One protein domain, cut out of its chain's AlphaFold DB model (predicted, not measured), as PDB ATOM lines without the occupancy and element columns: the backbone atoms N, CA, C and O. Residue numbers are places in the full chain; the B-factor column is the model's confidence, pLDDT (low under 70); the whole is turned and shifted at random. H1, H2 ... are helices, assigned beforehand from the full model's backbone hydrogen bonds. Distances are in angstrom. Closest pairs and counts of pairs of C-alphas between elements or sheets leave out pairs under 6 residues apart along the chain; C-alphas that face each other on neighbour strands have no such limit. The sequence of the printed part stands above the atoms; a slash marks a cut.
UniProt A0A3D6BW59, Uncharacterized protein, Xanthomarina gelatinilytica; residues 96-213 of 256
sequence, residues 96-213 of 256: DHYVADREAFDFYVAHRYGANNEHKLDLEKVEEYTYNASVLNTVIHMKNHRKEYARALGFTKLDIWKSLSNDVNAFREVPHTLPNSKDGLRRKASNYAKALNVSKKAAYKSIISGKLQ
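What this domain is: This is residues 96 to 213 of the 256 residues of an uncharacterized protein of Xanthomarina gelatinilytica (UniProt A0A3D6BW59). One long helix, H2, forms the spine of an elongated body, and four shorter helices pack along it: H1 beside its first part, H3 folded back beside its later part, and H4 and H5, a helical hairpin, crossing it between them. The link of residues 111 to 122 makes one end of the long axis, and the turn from H2 to H3 makes the other. The printed part has 118 residues with five named helices, H1 to H5 in chain order, and no named strand; the class is all helix. The whole is compact, with a radius of gyration of the C-alphas of 15.5 A, and its C-alphas span 55 by 30 by 23 A.

Where its parts are: H2, the longest helix, takes residues 123 to 152 and measures 43.8 A from C-alpha 123 at (-4.462, 12.887, 28.531) to C-alpha 152 at (25.199, 24.652, -1.406). H1 takes residues 102 to 110 and begins with C-alpha 102 at (-3.017, 17.076, 14.733). H3 takes residues 160 to 170 and is 15.5 A long. H4 takes residues 182 to 196 and is 20.5 A long. H5 takes residues 200 to 207, ending with C-alpha 207 at (7.489, 7.358, 20.484).

How they stand to each other: H2 is the hub, touching the other four helices, and the helix packing is mostly crossed, with 2 of 7 touching pairs at a shallow tilt. With residues 123 to 134 alone H2 touches H1; the closest C-alphas, of Phe 105 and Thr 130, are 5.3 A apart. These two form a helical hairpin, opposite ways at a shallow tilt of 33 degrees, only just short of steep. H2 and H3 form another, opposite ways at a steep tilt of 39 degrees, closest at the C-alphas of Val 139 and Leu 164, 6.8 A apart. H4 touches H2 about perpendicular, at 83 degrees, with the C-alphas of Leu 136 and Ala 189 closest at 6.1 A. H4 and H5 form a helical hairpin at a shallow tilt of 31 degrees, with the C-alphas of Ala 195 and Ala 203 closest at 4.5 A. H5 also touches H1, where the C-alphas of Ala 104 and Tyr 204 are closest at 6.5 A. H1 and H3 are apart. Every O i to N i+4 pair is within hydrogen-bond range in H1, H2, H3 and H4, and 3 of 4 are in H5.

The domain as a whole: The two C-alphas farthest apart, of Asn 116 and Gly 154, are 54.8 A from each other. The printed part has no cut. The links H1 to H2 and H3 to H4 are long. The mean pLDDT of the printed part is 86.6, and residues 115 to 116, 156 to 157 and 213 are under 70.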
ATOM      1  N   ASP A  96       9.482  29.137  14.319       80.69
ATOM      2  CA  ASP A  96       8.872  29.528  13.041       80.69
ATOM      3  C   ASP A  96       8.515  28.310  12.174       80.69
ATOM      4  O   ASP A  96       7.566  28.351  11.394       80.69
ATOM      5  N   HIS A  97       9.285  27.223  12.292       84.00
ATOM      6  CA  HIS A  97       9.036  25.971  11.575       84.00
ATOM      7  C   HIS A  97       8.255  24.958  12.411       84.00
ATOM      8  O   HIS A  97       7.967  23.869  11.912       84.00
ATOM      9  N   TYR A  98       7.936  25.284  13.664       87.44
ATOM     10  CA  TYR A  98       7.177  24.406  14.532       87.44
ATOM     11  C   TYR A  98       5.708  24.376  14.116       87.44
ATOM     12  O   TYR A  98       5.034  25.401  14.049       87.44
ATOM     13  N   VAL A  99       5.208  23.170  13.846       87.75
ATOM     14  CA  VAL A  99       3.802  22.922  13.524       87.75
ATOM     15  C   VAL A  99       3.317  21.775  14.396       87.75
ATOM     16  O   VAL A  99       3.910  20.695  14.391       87.75
ATOM     17  N   ALA A 100       2.243  22.020  15.146       88.00
ATOM     18  CA  ALA A 100       1.594  20.998  15.952       88.00
ATOM     19  C   ALA A 100       0.947  19.939  15.047       88.00
ATOM     20  O   ALA A 100       0.162  20.261  14.151       88.00
ATOM     21  N   ASP A 101       1.284  18.673  15.278       91.75
ATOM     22  CA  ASP A 101       0.787  17.542  14.501       91.75
ATOM     23  C   ASP A 101      -0.571  17.070  15.044       91.75
ATOM     24  O   ASP A 101      -0.654  16.345  16.037       91.75
ATOM     25  N   ARG A 102      -1.653  17.491  14.380       91.56
ATOM     26  CA  ARG A 102      -3.017  17.076  14.733       91.56
ATOM     27  C   ARG A 102      -3.256  15.582  14.492       91.56
ATOM     28  O   ARG A 102      -3.980  14.960  15.261       91.56
ATOM     29  N   GLU A 103      -2.626  14.993  13.476       92.19
ATOM     30  CA  GLU A 103      -2.772  13.560  13.197       92.19
ATOM     31  C   GLU A 103      -2.129  12.716  14.305       92.19
ATOM     32  O   GLU A 103      -2.652  11.660  14.666       92.19
ATOM     33  N   ALA A 104      -1.020  13.199  14.877       91.75
ATOM     34  CA  ALA A 104      -0.406  12.581  16.047       91.75
ATOM     35  C   ALA A 104      -1.354  12.612  17.257       91.75
ATOM     36  O   ALA A 104      -1.522  11.589  17.919       91.75
ATOM     37  N   PHE A 105      -2.018  13.746  17.507       92.88
ATOM     38  CA  PHE A 105      -3.003  13.868  18.587       92.88
ATOM     39  C   PHE A 105      -4.146  12.861  18.427       92.88
ATOM     40  O   PHE A 105      -4.399  12.061  19.329       92.88
ATOM     41  N   ASP A 106      -4.775  12.831  17.248       92.56
ATOM     42  CA  ASP A 106      -5.883  11.917  16.957       92.56
ATOM     43  C   ASP A 106      -5.450  10.447  17.112       92.56
ATOM     44  O   ASP A 106      -6.188   9.620  17.657       92.56
ATOM     45  N   PHE A 107      -4.218  10.118  16.706       92.69
ATOM     46  CA  PHE A 107      -3.647   8.787  16.889       92.69
ATOM     47  C   PHE A 107      -3.472   8.419  18.366       92.69
ATOM     48  O   PHE A 107      -3.866   7.320  18.760       92.69
ATOM     49  N   TYR A 108      -2.892   9.297  19.188       91.44
ATOM     50  CA  TYR A 108      -2.641   9.003  20.603       91.44
ATOM     51  C   TYR A 108      -3.932   8.956  21.430       91.44
ATOM     52  O   TYR A 108      -4.054   8.092  22.297       91.44
ATOM     53  N   VAL A 109      -4.930   9.787  21.114       91.56
ATOM     54  CA  VAL A 109      -6.270   9.712  21.724       91.56
ATOM     55  C   VAL A 109      -6.969   8.393  21.373       91.56
ATOM     56  O   VAL A 109      -7.614   7.763  22.223       91.56
ATOM     57  N   ALA A 110      -6.845   7.944  20.122       89.19
ATOM     58  CA  ALA A 110      -7.417   6.680  19.669       89.19
ATOM     59  C   ALA A 110      -6.618   5.453  20.139       89.19
ATOM     60  O   ALA A 110      -7.155   4.345  20.143       89.19
ATOM     61  N   HIS A 111      -5.360   5.626  20.550       86.25
ATOM     62  CA  HIS A 111      -4.488   4.520  20.917       86.25
ATOM     63  C   HIS A 111      -5.014   3.771  22.146       86.25
ATOM     64  O   HIS A 111      -5.465   4.357  23.139       86.25
ATOM     65  N   ARG A 112      -4.951   2.445  22.065       84.31
ATOM     66  CA  ARG A 112      -5.301   1.517  23.135       84.31
ATOM     67  C   ARG A 112      -4.146   0.549  23.333       84.31
ATOM     68  O   ARG A 112      -3.464   0.204  22.368       84.31
ATOM     69  N   TYR A 113      -3.922   0.151  24.577       78.81
ATOM     70  CA  TYR A 113      -2.897  -0.821  24.946       78.81
ATOM     71  C   TYR A 113      -3.422  -1.781  26.026       78.81
ATOM     72  O   TYR A 113      -4.454  -1.531  26.649       78.81
ATOM     73  N   GLY A 114      -2.726  -2.901  26.224       70.06
ATOM     74  CA  GLY A 114      -3.173  -4.022  27.063       70.06
ATOM     75  C   GLY A 114      -3.641  -5.222  26.233       70.06
ATOM     76  O   GLY A 114      -3.875  -5.086  25.034       70.06
ATOM     77  N   ALA A 115      -3.761  -6.393  26.870       64.19
ATOM     78  CA  ALA A 115      -4.060  -7.664  26.197       64.19
ATOM     79  C   ALA A 115      -5.348  -7.618  25.348       64.19
ATOM     80  O   ALA A 115      -5.368  -8.183  24.262       64.19
ATOM     81  N   ASN A 116      -6.356  -6.857  25.793       66.19
ATOM     82  CA  ASN A 116      -7.636  -6.683  25.096       66.19
ATOM     83  C   ASN A 116      -7.934  -5.217  24.715       66.19
ATOM     84  O   ASN A 116      -9.095  -4.837  24.594       66.19
ATOM     85  N   ASN A 117      -6.918  -4.355  24.554       73.56
ATOM     86  CA  ASN A 117      -7.108  -2.913  24.284       73.56
ATOM     87  C   ASN A 117      -7.903  -2.146  25.370       73.56
ATOM     88  O   ASN A 117      -8.548  -1.134  25.087       73.56
ATOM     89  N   GLU A 118      -7.840  -2.608  26.618       70.69
ATOM     90  CA  GLU A 118      -8.618  -2.064  27.740       70.69
ATOM     91  C   GLU A 118      -8.112  -0.700  28.223       70.69
ATOM     92  O   GLU A 118      -8.896   0.143  28.664       70.69
ATOM     93  N   HIS A 119      -6.805  -0.446  28.126       78.69
ATOM     94  CA  HIS A 119      -6.212   0.770  28.666       78.69
ATOM     95  C   HIS A 119      -6.093   1.862  27.607       78.69
ATOM     96  O   HIS A 119      -5.604   1.656  26.491       78.69
ATOM     97  N   LYS A 120      -6.528   3.063  27.991       85.19
ATOM     98  CA  LYS A 120      -6.327   4.299  27.236       85.19
ATOM     99  C   LYS A 120      -5.093   5.018  27.763       85.19
ATOM    100  O   LYS A 120      -4.760   4.904  28.940       85.19
ATOM    101  N   LEU A 121      -4.420   5.760  26.887       85.44
ATOM    102  CA  LEU A 121      -3.408   6.713  27.328       85.44
ATOM    103  C   LEU A 121      -4.085   7.821  28.134       85.44
ATOM    104  O   LEU A 121      -5.153   8.301  27.758       85.44
ATOM    105  N   ASP A 122      -3.441   8.209  29.228       87.62
ATOM    106  CA  ASP A 122      -3.831   9.392  29.981       87.62
ATOM    107  C   ASP A 122      -3.630  10.653  29.130       87.62
ATOM    108  O   ASP A 122      -2.723  10.695  28.291       87.62
ATOM    109  N   LEU A 123      -4.458  11.675  29.347       87.44
ATOM    110  CA  LEU A 123      -4.462  12.887  28.531       87.44
ATOM    111  C   LEU A 123      -3.111  13.611  28.596       87.44
ATOM    112  O   LEU A 123      -2.597  14.028  27.561       87.44
ATOM    113  N   GLU A 124      -2.475  13.648  29.770       88.88
ATOM    114  CA  GLU A 124      -1.133  14.224  29.937       88.88
ATOM    115  C   GLU A 124      -0.092  13.531  29.042       88.88
ATOM    116  O   GLU A 124       0.730  14.182  28.395       88.88
ATOM    117  N   LYS A 125      -0.157  12.197  28.926       88.69
ATOM    118  CA  LYS A 125       0.748  11.426  28.055       88.69
ATOM    119  C   LYS A 125       0.429  11.614  26.578       88.69
ATOM    120  O   LYS A 125       1.341  11.586  25.752       88.69
ATOM    121  N   VAL A 126      -0.848  11.770  26.233       91.44
ATOM    122  CA  VAL A 126      -1.278  12.078  24.862       91.44
ATOM    123  C   VAL A 126      -0.679  13.410  24.422       91.44
ATOM    124  O   VAL A 126      -0.081  13.478  23.345       91.44
ATOM    125  N   GLU A 127      -0.782  14.446  25.254       91.19
ATOM    126  CA  GLU A 127      -0.189  15.756  24.981       91.19
ATOM    127  C   GLU A 127       1.334  15.662  24.862       91.19
ATOM    128  O   GLU A 127       1.901  16.083  23.852       91.19
ATOM    129  N   GLU A 128       1.996  15.012  25.823       91.69
ATOM    130  CA  GLU A 128       3.448  14.817  25.815       91.69
ATOM    131  C   GLU A 128       3.933  14.133  24.522       91.69
ATOM    132  O   GLU A 128       4.895  14.573  23.881       91.69
ATOM    133  N   TYR A 129       3.274  13.050  24.099       92.31
ATOM    134  CA  TYR A 129       3.636  12.331  22.878       92.31
ATOM    135  C   TYR A 129       3.330  13.124  21.610       92.31
ATOM    136  O   TYR A 129       4.138  13.098  20.678       92.31
ATOM    137  N   THR A 130       2.236  13.882  21.591       93.31
ATOM    138  CA  THR A 130       1.886  14.776  20.477       93.31
ATOM    139  C   THR A 130       2.944  15.859  20.296       93.31
ATOM    140  O   THR A 130       3.433  16.092  19.183       93.31
ATOM    141  N   TYR A 131       3.367  16.489  21.391       92.94
ATOM    142  CA  TYR A 131       4.425  17.488  21.370       92.94
ATOM    143  C   TYR A 131       5.763  16.888  20.952       92.94
ATOM    144  O   TYR A 131       6.424  17.434  20.068       92.94
ATOM    145  N   ASN A 132       6.133  15.725  21.494       93.25
ATOM    146  CA  ASN A 132       7.347  15.020  21.085       93.25
ATOM    147  C   ASN A 132       7.340  14.681  19.584       93.25
ATOM    148  O   ASN A 132       8.355  14.881  18.918       93.25
ATOM    149  N   ALA A 133       6.216  14.209  19.034       94.00
ATOM    150  CA  ALA A 133       6.076  13.923  17.605       94.00
ATOM    151  C   ALA A 133       6.235  15.192  16.757       94.00
ATOM    152  O   ALA A 133       7.020  15.213  15.807       94.00
ATOM    153  N   SER A 134       5.567  16.274  17.164       93.75
ATOM    154  CA  SER A 134       5.639  17.579  16.498       93.75
ATOM    155  C   SER A 134       7.077  18.112  16.470       93.75
ATOM    156  O   SER A 134       7.584  18.481  15.414       93.75
ATOM    157  N   VAL A 135       7.790  18.062  17.600       93.06
ATOM    158  CA  VAL A 135       9.199  18.484  17.694       93.06
ATOM    159  C   VAL A 135      10.121  17.567  16.872       93.06
ATOM    160  O   VAL A 135      11.079  18.029  16.255       93.06
ATOM    161  N   LEU A 136       9.859  16.260  16.798       93.50
ATOM    162  CA  LEU A 136      10.664  15.354  15.966       93.50
ATOM    163  C   LEU A 136      10.459  15.598  14.464       93.50
ATOM    164  O   LEU A 136      11.436  15.559  13.708       93.50
ATOM    165  N   ASN A 137       9.231  15.902  14.036       93.38
ATOM    166  CA  ASN A 137       8.928  16.291  12.657       93.38
ATOM    167  C   ASN A 137       9.730  17.540  12.252       93.38
ATOM    168  O   ASN A 137      10.363  17.566  11.191       93.38
ATOM    169  N   THR A 138       9.780  18.549  13.124       92.19
ATOM    170  CA  THR A 138      10.492  19.808  12.854       92.19
ATOM    171  C   THR A 138      12.004  19.604  12.828       92.19
ATOM    172  O   THR A 138      12.680  20.102  11.925       92.19
ATOM    173  N   VAL A 139      12.547  18.779  13.731       92.38
ATOM    174  CA  VAL A 139      13.967  18.387  13.732       92.38
ATOM    175  C   VAL A 139      14.365  17.721  12.414       92.38
ATOM    176  O   VAL A 139      15.429  18.030  11.869       92.38
ATOM    177  N   ILE A 140      13.534  16.823  11.873       92.75
ATOM    178  CA  ILE A 140      13.800  16.159  10.586       92.75
ATOM    179  C   ILE A 140      13.794  17.171   9.441       92.75
ATOM    180  O   ILE A 140      14.715  17.168   8.620       92.75
ATOM    181  N   HIS A 141      12.806  18.063   9.416       91.50
ATOM    182  CA  HIS A 141      12.719  19.123   8.417       91.50
ATOM    183  C   HIS A 141      13.967  20.023   8.450       91.50
ATOM    184  O   HIS A 141      14.669  20.169   7.447       91.50
ATOM    185  N   MET A 142      14.331  20.545   9.624       90.06
ATOM    186  CA  MET A 142      15.500  21.416   9.795       90.06
ATOM    187  C   MET A 142      16.820  20.718   9.470       90.06
ATOM    188  O   MET A 142      17.746  21.346   8.954       90.06
ATOM    189  N   LYS A 143      16.930  19.417   9.756       91.19
ATOM    190  CA  LYS A 143      18.098  18.614   9.382       91.19
ATOM    191  C   LYS A 143      18.289  18.585   7.865       91.19
ATOM    192  O   LYS A 143      19.425  18.729   7.413       91.19
ATOM    193  N   ASN A 144      17.212  18.409   7.098       89.56
ATOM    194  CA  ASN A 144      17.271  18.392   5.635       89.56
ATOM    195  C   ASN A 144      17.677  19.766   5.086       89.56
ATOM    196  O   ASN A 144      18.663  19.841   4.355       89.56
ATOM    197  N   HIS A 145      17.054  20.848   5.569       87.56
ATOM    198  CA  HIS A 145      17.437  22.227   5.218       87.56
ATOM    199  C   HIS A 145      18.909  22.524   5.501       87.56
ATOM    200  O   HIS A 145      19.626  23.054   4.656       87.56
ATOM    201  N   ARG A 146      19.411  22.138   6.681       86.56
ATOM    202  CA  ARG A 146      20.825  22.336   7.044       86.56
ATOM    203  C   ARG A 146      21.772  21.520   6.175       86.56
ATOM    204  O   ARG A 146      22.864  21.992   5.864       86.56
ATOM    205  N   LYS A 147      21.374  20.309   5.780       86.94
ATOM    206  CA  LYS A 147      22.155  19.458   4.877       86.94
ATOM    207  C   LYS A 147      22.225  20.065   3.475       86.94
ATOM    208  O   LYS A 147      23.302  20.089   2.889       86.94
ATOM    209  N   GLU A 148      21.110  20.560   2.951       86.00
ATOM    210  CA  GLU A 148      21.049  21.235   1.649       86.00
ATOM    211  C   GLU A 148      21.864  22.527   1.650       86.00
ATOM    212  O   GLU A 148      22.695  22.731   0.768       86.00
ATOM    213  N   TYR A 149      21.721  23.337   2.697       84.19
ATOM    214  CA  TYR A 149      22.491  24.564   2.878       84.19
ATOM    215  C   TYR A 149      24.002  24.303   2.966       84.19
ATOM    216  O   TYR A 149      24.792  24.985   2.315       84.19
ATOM    217  N   ALA A 150      24.423  23.279   3.718       84.19
ATOM    218  CA  ALA A 150      25.830  22.890   3.799       84.19
ATOM    219  C   ALA A 150      26.387  22.447   2.436       84.19
ATOM    220  O   ALA A 150      27.498  22.837   2.079       84.19
ATOM    221  N   ARG A 151      25.600  21.692   1.652       84.12
ATOM    222  CA  ARG A 151      25.970  21.289   0.284       84.12
ATOM    223  C   ARG A 151      26.106  22.494  -0.644       84.12
ATOM    224  O   ARG A 151      27.088  22.563  -1.373       84.12
ATOM    225  N   ALA A 152      25.170  23.440  -0.586       83.56
ATOM    226  CA  ALA A 152      25.199  24.652  -1.406       83.56
ATOM    227  C   ALA A 152      26.434  25.530  -1.132       83.56
ATOM    228  O   ALA A 152      26.935  26.191  -2.033       83.56
ATOM    229  N   LEU A 153      26.942  25.513   0.103       82.06
ATOM    230  CA  LEU A 153      28.121  26.278   0.518       82.06
ATOM    231  C   LEU A 153      29.446  25.505   0.415       82.06
ATOM    232  O   LEU A 153      30.488  26.047   0.773       82.06
ATOM    233  N   GLY A 154      29.429  24.245  -0.031       79.50
ATOM    234  CA  GLY A 154      30.636  23.417  -0.137       79.50
ATOM    235  C   GLY A 154      31.217  22.951   1.205       79.50
ATOM    236  O   GLY A 154      32.348  22.467   1.254       79.50
ATOM    237  N   PHE A 155      30.468  23.057   2.309       77.69
ATOM    238  CA  PHE A 155      30.917  22.574   3.615       77.69
ATOM    239  C   PHE A 155      30.718  21.058   3.742       77.69
ATOM    240  O   PHE A 155      29.598  20.552   3.686       77.69
ATOM    241  N   THR A 156      31.804  20.321   3.986       64.19
ATOM    242  CA  THR A 156      31.799  18.847   4.096       64.19
ATOM    243  C   THR A 156      31.659  18.312   5.522       64.19
ATOM    244  O   THR A 156      31.229  17.173   5.699       64.19
ATOM    245  N   LYS A 157      31.994  19.093   6.558       64.38
ATOM    246  CA  LYS A 157      32.032  18.623   7.959       64.38
ATOM    247  C   LYS A 157      31.349  19.595   8.923       64.38
ATOM    248  O   LYS A 157      32.009  20.251   9.722       64.38
ATOM    249  N   LEU A 158      30.023  19.684   8.862       75.94
ATOM    250  CA  LEU A 158      29.237  20.445   9.838       75.94
ATOM    251  C   LEU A 158      28.533  19.486  10.808       75.94
ATOM    252  O   LEU A 158      27.832  18.569  10.380       75.94
ATOM    253  N   ASP A 159      28.711  19.692  12.116       83.31
ATOM    254  CA  ASP A 159      28.019  18.909  13.149       83.31
ATOM    255  C   ASP A 159      26.567  19.395  13.304       83.31
ATOM    256  O   ASP A 159      26.211  20.170  14.197       83.31
ATOM    257  N   ILE A 160      25.722  18.955  12.368       86.31
ATOM    258  CA  ILE A 160      24.305  19.331  12.281       86.31
ATOM    259  C   ILE A 160      23.550  18.913  13.552       86.31
ATOM    260  O   ILE A 160      22.674  19.644  14.016       86.31
ATOM    261  N   TRP A 161      23.901  17.767  14.142       90.12
ATOM    262  CA  TRP A 161      23.212  17.221  15.313       90.12
ATOM    263  C   TRP A 161      23.480  18.026  16.576       90.12
ATOM    264  O   TRP A 161      22.545  18.272  17.334       90.12
ATOM    265  N   LYS A 162      24.715  18.495  16.784       88.56
ATOM    266  CA  LYS A 162      25.018  19.405  17.896       88.56
ATOM    267  C   LYS A 162      24.222  20.703  17.786       88.56
ATOM    268  O   LYS A 162      23.688  21.179  18.783       88.56
ATOM    269  N   SER A 163      24.101  21.248  16.576       86.25
ATOM    270  CA  SER A 163      23.287  22.440  16.325       86.25
ATOM    271  C   SER A 163      21.807  22.186  16.634       86.25
ATOM    272  O   SER A 163      21.215  22.943  17.391       86.25
ATOM    273  N   LEU A 164      21.229  21.096  16.116       88.75
ATOM    274  CA  LEU A 164      19.823  20.735  16.353       88.75
ATOM    275  C   LEU A 164      19.527  20.472  17.833       88.75
ATOM    276  O   LEU A 164      18.500  20.912  18.331       88.75
ATOM    277  N   SER A 165      20.431  19.797  18.545       89.81
ATOM    278  CA  SER A 165      20.281  19.543  19.980       89.81
ATOM    279  C   SER A 165      20.220  20.840  20.780       89.81
ATOM    280  O   SER A 165      19.410  20.952  21.692       89.81
ATOM    281  N   ASN A 166      21.041  21.833  20.426       86.81
ATOM    282  CA  ASN A 166      20.995  23.138  21.080       86.81
ATOM    283  C   ASN A 166      19.677  23.871  20.806       86.81
ATOM    284  O   ASN A 166      19.176  24.539  21.704       86.81
ATOM    285  N   ASP A 167      19.130  23.754  19.594       85.38
ATOM    286  CA  ASP A 167      17.864  24.403  19.236       85.38
ATOM    287  C   ASP A 167      16.681  23.767  19.977       85.38
ATOM    288  O   ASP A 167      15.892  24.485  20.581       85.38
ATOM    289  N   VAL A 168      16.610  22.430  20.014       87.50
ATOM    290  CA  VAL A 168      15.577  21.692  20.765       87.50
ATOM    291  C   VAL A 168      15.649  22.028  22.257       87.50
ATOM    292  O   VAL A 168      14.639  22.374  22.855       87.50
ATOM    293  N   ASN A 169      16.850  22.038  22.846       86.12
ATOM    294  CA  ASN A 169      17.032  22.390  24.261       86.12
ATOM    295  C   ASN A 169      16.675  23.858  24.572       86.12
ATOM    296  O   ASN A 169      16.330  24.190  25.709       86.12
ATOM    297  N   ALA A 170      16.797  24.754  23.588       82.06
ATOM    298  CA  ALA A 170      16.413  26.158  23.722       82.06
ATOM    299  C   ALA A 170      14.901  26.383  23.538       82.06
ATOM    300  O   ALA A 170      14.377  27.392  24.018       82.06
ATOM    301  N   PHE A 171      14.207  25.460  22.867       82.75
ATOM    302  CA  PHE A 171      12.777  25.524  22.595       82.75
ATOM    303  C   PHE A 171      11.967  25.120  23.835       82.75
ATOM    304  O   PHE A 171      11.703  23.949  24.076       82.75
ATOM    305  N   ARG A 172      11.585  26.106  24.651       78.44
ATOM    306  CA  ARG A 172      10.805  25.900  25.891       78.44
ATOM    307  C   ARG A 172       9.326  26.266  25.773       78.44
ATOM    308  O   ARG A 172       8.627  26.249  26.776       78.44
ATOM    309  N   GLU A 173       8.860  26.618  24.578       77.75
ATOM    310  CA  GLU A 173       7.458  26.999  24.350       77.75
ATOM    311  C   GLU A 173       6.502  25.819  24.543       77.75
ATOM    312  O   GLU A 173       5.353  26.011  24.925       77.75
ATOM    313  N   VAL A 174       6.994  24.598  24.311       80.12
ATOM    314  CA  VAL A 174       6.210  23.369  24.399       80.12
ATOM    315  C   VAL A 174       6.894  22.379  25.347       80.12
ATOM    316  O   VAL A 174       8.093  22.107  25.174       80.12
ATOM    317  N   PRO A 175       6.163  21.810  26.327       82.44
ATOM    318  CA  PRO A 175       6.703  20.795  27.221       82.44
ATOM    319  C   PRO A 175       6.971  19.506  26.433       82.44
ATOM    320  O   PRO A 175       6.057  18.882  25.900       82.44
ATOM    321  N   HIS A 176       8.242  19.120  26.325       83.88
ATOM    322  CA  HIS A 176       8.665  17.932  25.589       83.88
ATOM    323  C   HIS A 176       9.720  17.141  26.376       83.88
ATOM    324  O   HIS A 176      10.515  17.705  27.127       83.88
ATOM    325  N   THR A 177       9.764  15.827  26.158       86.75
ATOM    326  CA  THR A 177      10.606  14.864  26.902       86.75
ATOM    327  C   THR A 177      11.657  14.242  25.978       86.75
ATOM    328  O   THR A 177      11.921  13.026  25.950       86.75
ATOM    329  N   LEU A 178      12.247  15.077  25.120       87.31
ATOM    330  CA  LEU A 178      13.337  14.650  24.247       87.31
ATOM    331  C   LEU A 178      14.673  14.672  25.006       87.31
ATOM    332  O   LEU A 178      14.857  15.464  25.923       87.31
ATOM    333  N   PRO A 179      15.624  13.784  24.661       87.31
ATOM    334  CA  PRO A 179      16.921  13.762  25.318       87.31
ATOM    335  C   PRO A 179      17.710  15.043  25.046       87.31
ATOM    336  O   PRO A 179      17.923  15.395  23.888       87.31
ATOM    337  N   ASN A 180      18.260  15.638  26.105       86.00
ATOM    338  CA  ASN A 180      19.096  16.840  26.001       86.00
ATOM    339  C   ASN A 180      20.442  16.593  25.298       86.00
ATOM    340  O   ASN A 180      21.113  17.536  24.876       86.00
ATOM    341  N   SER A 181      20.868  15.328  25.214       89.81
ATOM    342  CA  SER A 181      22.122  14.923  24.581       89.81
ATOM    343  C   SER A 181      21.960  14.743  23.073       89.81
ATOM    344  O   SER A 181      21.022  14.084  22.612       89.81
ATOM    345  N   LYS A 182      22.956  15.222  22.315       89.94
ATOM    346  CA  LYS A 182      23.026  15.107  20.850       89.94
ATOM    347  C   LYS A 182      22.812  13.672  20.353       89.94
ATOM    348  O   LYS A 182      22.105  13.462  19.371       89.94
ATOM    349  N   ASP A 183      23.397  12.682  21.032       90.62
ATOM    350  CA  ASP A 183      23.379  11.286  20.587       90.62
ATOM    351  C   ASP A 183      22.037  10.625  20.918       90.62
ATOM    352  O   ASP A 183      21.511   9.831  20.133       90.62
ATOM    353  N   GLY A 184      21.425  11.026  22.038       90.38
ATOM    354  CA  GLY A 184      20.069  10.626  22.404       90.38
ATOM    355  C   GLY A 184      19.032  11.172  21.424       90.38
ATOM    356  O   GLY A 184      18.194  10.408  20.932       90.38
ATOM    357  N   LEU A 185      19.128  12.463  21.085       92.19
ATOM    358  CA  LEU A 185      18.274  13.094  20.078       92.19
ATOM    359  C   LEU A 185      18.473  12.441  18.708       92.19
ATOM    360  O   LEU A 185      17.497  12.069  18.061       92.19
ATOM    361  N   ARG A 186      19.727  12.223  18.289       92.94
ATOM    362  CA  ARG A 186      20.048  11.542  17.029       92.94
ATOM    363  C   ARG A 186      19.419  10.157  16.962       92.94
ATOM    364  O   ARG A 186      18.837   9.822  15.931       92.94
ATOM    365  N   ARG A 187      19.524   9.353  18.025       92.62
ATOM    366  CA  ARG A 187      18.936   8.008  18.078       92.62
ATOM    367  C   ARG A 187      17.414   8.061  17.951       92.62
ATOM    368  O   ARG A 187      16.877   7.398  17.067       92.62
ATOM    369  N   LYS A 188      16.731   8.883  18.762       92.38
ATOM    370  CA  LYS A 188      15.265   9.031  18.687       92.38
ATOM    371  C   LYS A 188      14.817   9.534  17.312       92.38
ATOM    372  O   LYS A 188      13.986   8.892  16.681       92.38
ATOM    373  N   ALA A 189      15.416  10.613  16.810       93.25
ATOM    374  CA  ALA A 189      15.055  11.198  15.520       93.25
ATOM    375  C   ALA A 189      15.346  10.257  14.342       93.25
ATOM    376  O   ALA A 189      14.582  10.218  13.385       93.25
ATOM    377  N   SER A 190      16.425   9.468  14.402       92.44
ATOM    378  CA  SER A 190      16.737   8.488  13.352       92.44
ATOM    379  C   SER A 190      15.768   7.308  13.369       92.44
ATOM    380  O   SER A 190      15.356   6.859  12.305       92.44
ATOM    381  N   ASN A 191      15.388   6.817  14.552       92.56
ATOM    382  CA  ASN A 191      14.392   5.753  14.681       92.56
ATOM    383  C   ASN A 191      13.017   6.224  14.198       92.56
ATOM    384  O   ASN A 191      12.385   5.536  13.402       92.56
ATOM    385  N   TYR A 192      12.610   7.427  14.601       93.81
ATOM    386  CA  TYR A 192      11.367   8.041  14.151       93.81
ATOM    387  C   TYR A 192      11.363   8.270  12.632       93.81
ATOM    388  O   TYR A 192      10.416   7.881  11.962       93.81
ATOM    389  N   ALA A 193      12.454   8.792  12.056       92.19
ATOM    390  CA  ALA A 193      12.580   8.965  10.606       92.19
ATOM    391  C   ALA A 193      12.498   7.633   9.837       92.19
ATOM    392  O   ALA A 193      11.867   7.569   8.786       92.19
ATOM    393  N   LYS A 194      13.106   6.557  10.359       93.25
ATOM    394  CA  LYS A 194      12.981   5.214   9.767       93.25
ATOM    395  C   LYS A 194      11.536   4.719   9.798       93.25
ATOM    396  O   LYS A 194      11.068   4.177   8.804       93.25
ATOM    397  N   ALA A 195      10.839   4.917  10.913       91.19
ATOM    398  CA  ALA A 195       9.444   4.519  11.055       91.19
ATOM    399  C   ALA A 195       8.508   5.359  10.167       91.19
ATOM    400  O   ALA A 195       7.571   4.818   9.584       91.19
ATOM    401  N   LEU A 196       8.815   6.647   9.982       91.50
ATOM    402  CA  LEU A 196       8.088   7.552   9.092       91.50
ATOM    403  C   LEU A 196       8.150   7.109   7.624       91.50
ATOM    404  O   LEU A 196       7.161   7.256   6.915       91.50
ATOM    405  N   ASN A 197       9.267   6.510   7.190       90.38
ATOM    406  CA  ASN A 197       9.387   5.925   5.848       90.38
ATOM    407  C   ASN A 197       8.449   4.726   5.627       90.38
ATOM    408  O   ASN A 197       8.164   4.394   4.482       90.38
ATOM    409  N   VAL A 198       7.996   4.062   6.698       91.75
ATOM    410  CA  VAL A 198       7.022   2.964   6.618       91.75
ATOM    411  C   VAL A 198       5.605   3.532   6.632       91.75
ATOM    412  O   VAL A 198       4.823   3.290   5.720       91.75
ATOM    413  N   SER A 199       5.256   4.286   7.678       90.50
ATOM    414  CA  SER A 199       3.994   5.028   7.767       90.50
ATOM    415  C   SER A 199       4.033   6.043   8.912       90.50
ATOM    416  O   SER A 199       4.747   5.859   9.901       90.50
ATOM    417  N   LYS A 200       3.178   7.074   8.851       90.06
ATOM    418  CA  LYS A 200       2.998   8.024   9.964       90.06
ATOM    419  C   LYS A 200       2.602   7.325  11.272       90.06
ATOM    420  O   LYS A 200       3.189   7.583  12.317       90.06
ATOM    421  N   LYS A 201       1.693   6.345  11.204       90.25
ATOM    422  CA  LYS A 201       1.254   5.556  12.370       90.25
ATOM    423  C   LYS A 201       2.404   4.776  13.016       90.25
ATOM    424  O   LYS A 201       2.495   4.720  14.242       90.25
ATOM    425  N   ALA A 202       3.299   4.196  12.212       88.81
ATOM    426  CA  ALA A 202       4.486   3.511  12.723       88.81
ATOM    427  C   ALA A 202       5.442   4.489  13.425       88.81
ATOM    428  O   ALA A 202       5.992   4.164  14.480       88.81
ATOM    429  N   ALA A 203       5.593   5.702  12.885       91.62
ATOM    430  CA  ALA A 203       6.377   6.762  13.511       91.62
ATOM    431  C   ALA A 203       5.806   7.152  14.879       91.62
ATOM    432  O   ALA A 203       6.536   7.142  15.872       91.62
ATOM    433  N   TYR A 204       4.494   7.375  14.971       92.75
ATOM    434  CA  TYR A 204       3.834   7.695  16.238       92.75
ATOM    435  C   TYR A 204       3.960   6.563  17.263       92.75
ATOM    436  O   TYR A 204       4.262   6.821  18.431       92.75
ATOM    437  N   LYS A 205       3.834   5.302  16.827       89.38
ATOM    438  CA  LYS A 205       4.043   4.128  17.690       89.38
ATOM    439  C   LYS A 205       5.471   4.063  18.247       89.38
ATOM    440  O   LYS A 205       5.640   3.666  19.392       89.38
ATOM    441  N   SER A 206       6.480   4.499  17.485       90.31
ATOM    442  CA  SER A 206       7.890   4.484  17.922       90.31
ATOM    443  C   SER A 206       8.211   5.428  19.093       90.31
ATOM    444  O   SER A 206       9.245   5.263  19.742       90.31
ATOM    445  N   ILE A 207       7.345   6.412  19.364       90.38
ATOM    446  CA  ILE A 207       7.489   7.358  20.484       90.38
ATOM    447  C   ILE A 207       6.924   6.769  21.782       90.38
ATOM    448  O   ILE A 207       7.413   7.097  22.865       90.38
ATOM    449  N   ILE A 208       5.922   5.892  21.677       88.00
ATOM    450  CA  ILE A 208       5.258   5.284  22.830       88.00
ATOM    451  C   ILE A 208       6.284   4.476  23.618       88.00
ATOM    452  O   ILE A 208       7.039   3.674  23.067       88.00
ATOM    453  N   SER A 209       6.316   4.693  24.932       83.38
ATOM    454  CA  SER A 209       7.235   3.971  25.803       83.38
ATOM    455  C   SER A 209       6.978   2.468  25.723       83.38
ATOM    456  O   SER A 209       5.864   2.014  25.979       83.38
ATOM    457  N   GLY A 210       8.027   1.683  25.463       76.06
ATOM    458  CA  GLY A 210       7.944   0.220  25.461       76.06
ATOM    459  C   GLY A 210       7.451  -0.361  26.791       76.06
ATOM    460  O   GLY A 210       6.864  -1.434  26.802       76.06
ATOM    461  N   LYS A 211       7.578   0.381  27.903       73.50
ATOM    462  CA  LYS A 211       6.993  -0.007  29.199       73.50
ATOM    463  C   LYS A 211       5.466  -0.129  29.152       73.50
ATOM    464  O   LYS A 211       4.915  -0.947  29.873       73.50
ATOM    465  N   LEU A 212       4.795   0.673  28.321       70.12
ATOM    466  CA  LEU A 212       3.338   0.623  28.139       70.12
ATOM    467  C   LEU A 212       2.909  -0.515  27.203       70.12
ATOM    468  O   LEU A 212       1.771  -0.960  27.267       70.12
ATOM    469  N   GLN A 213       3.816  -0.987  26.347       63.47
ATOM    470  CA  GLN A 213       3.583  -2.078  25.395       63.47
ATOM    471  C   GLN A 213       4.231  -3.392  25.848       63.47
ATOM    472  O   GLN A 213       4.471  -4.272  25.027       63.47
TER     473      GLN A 213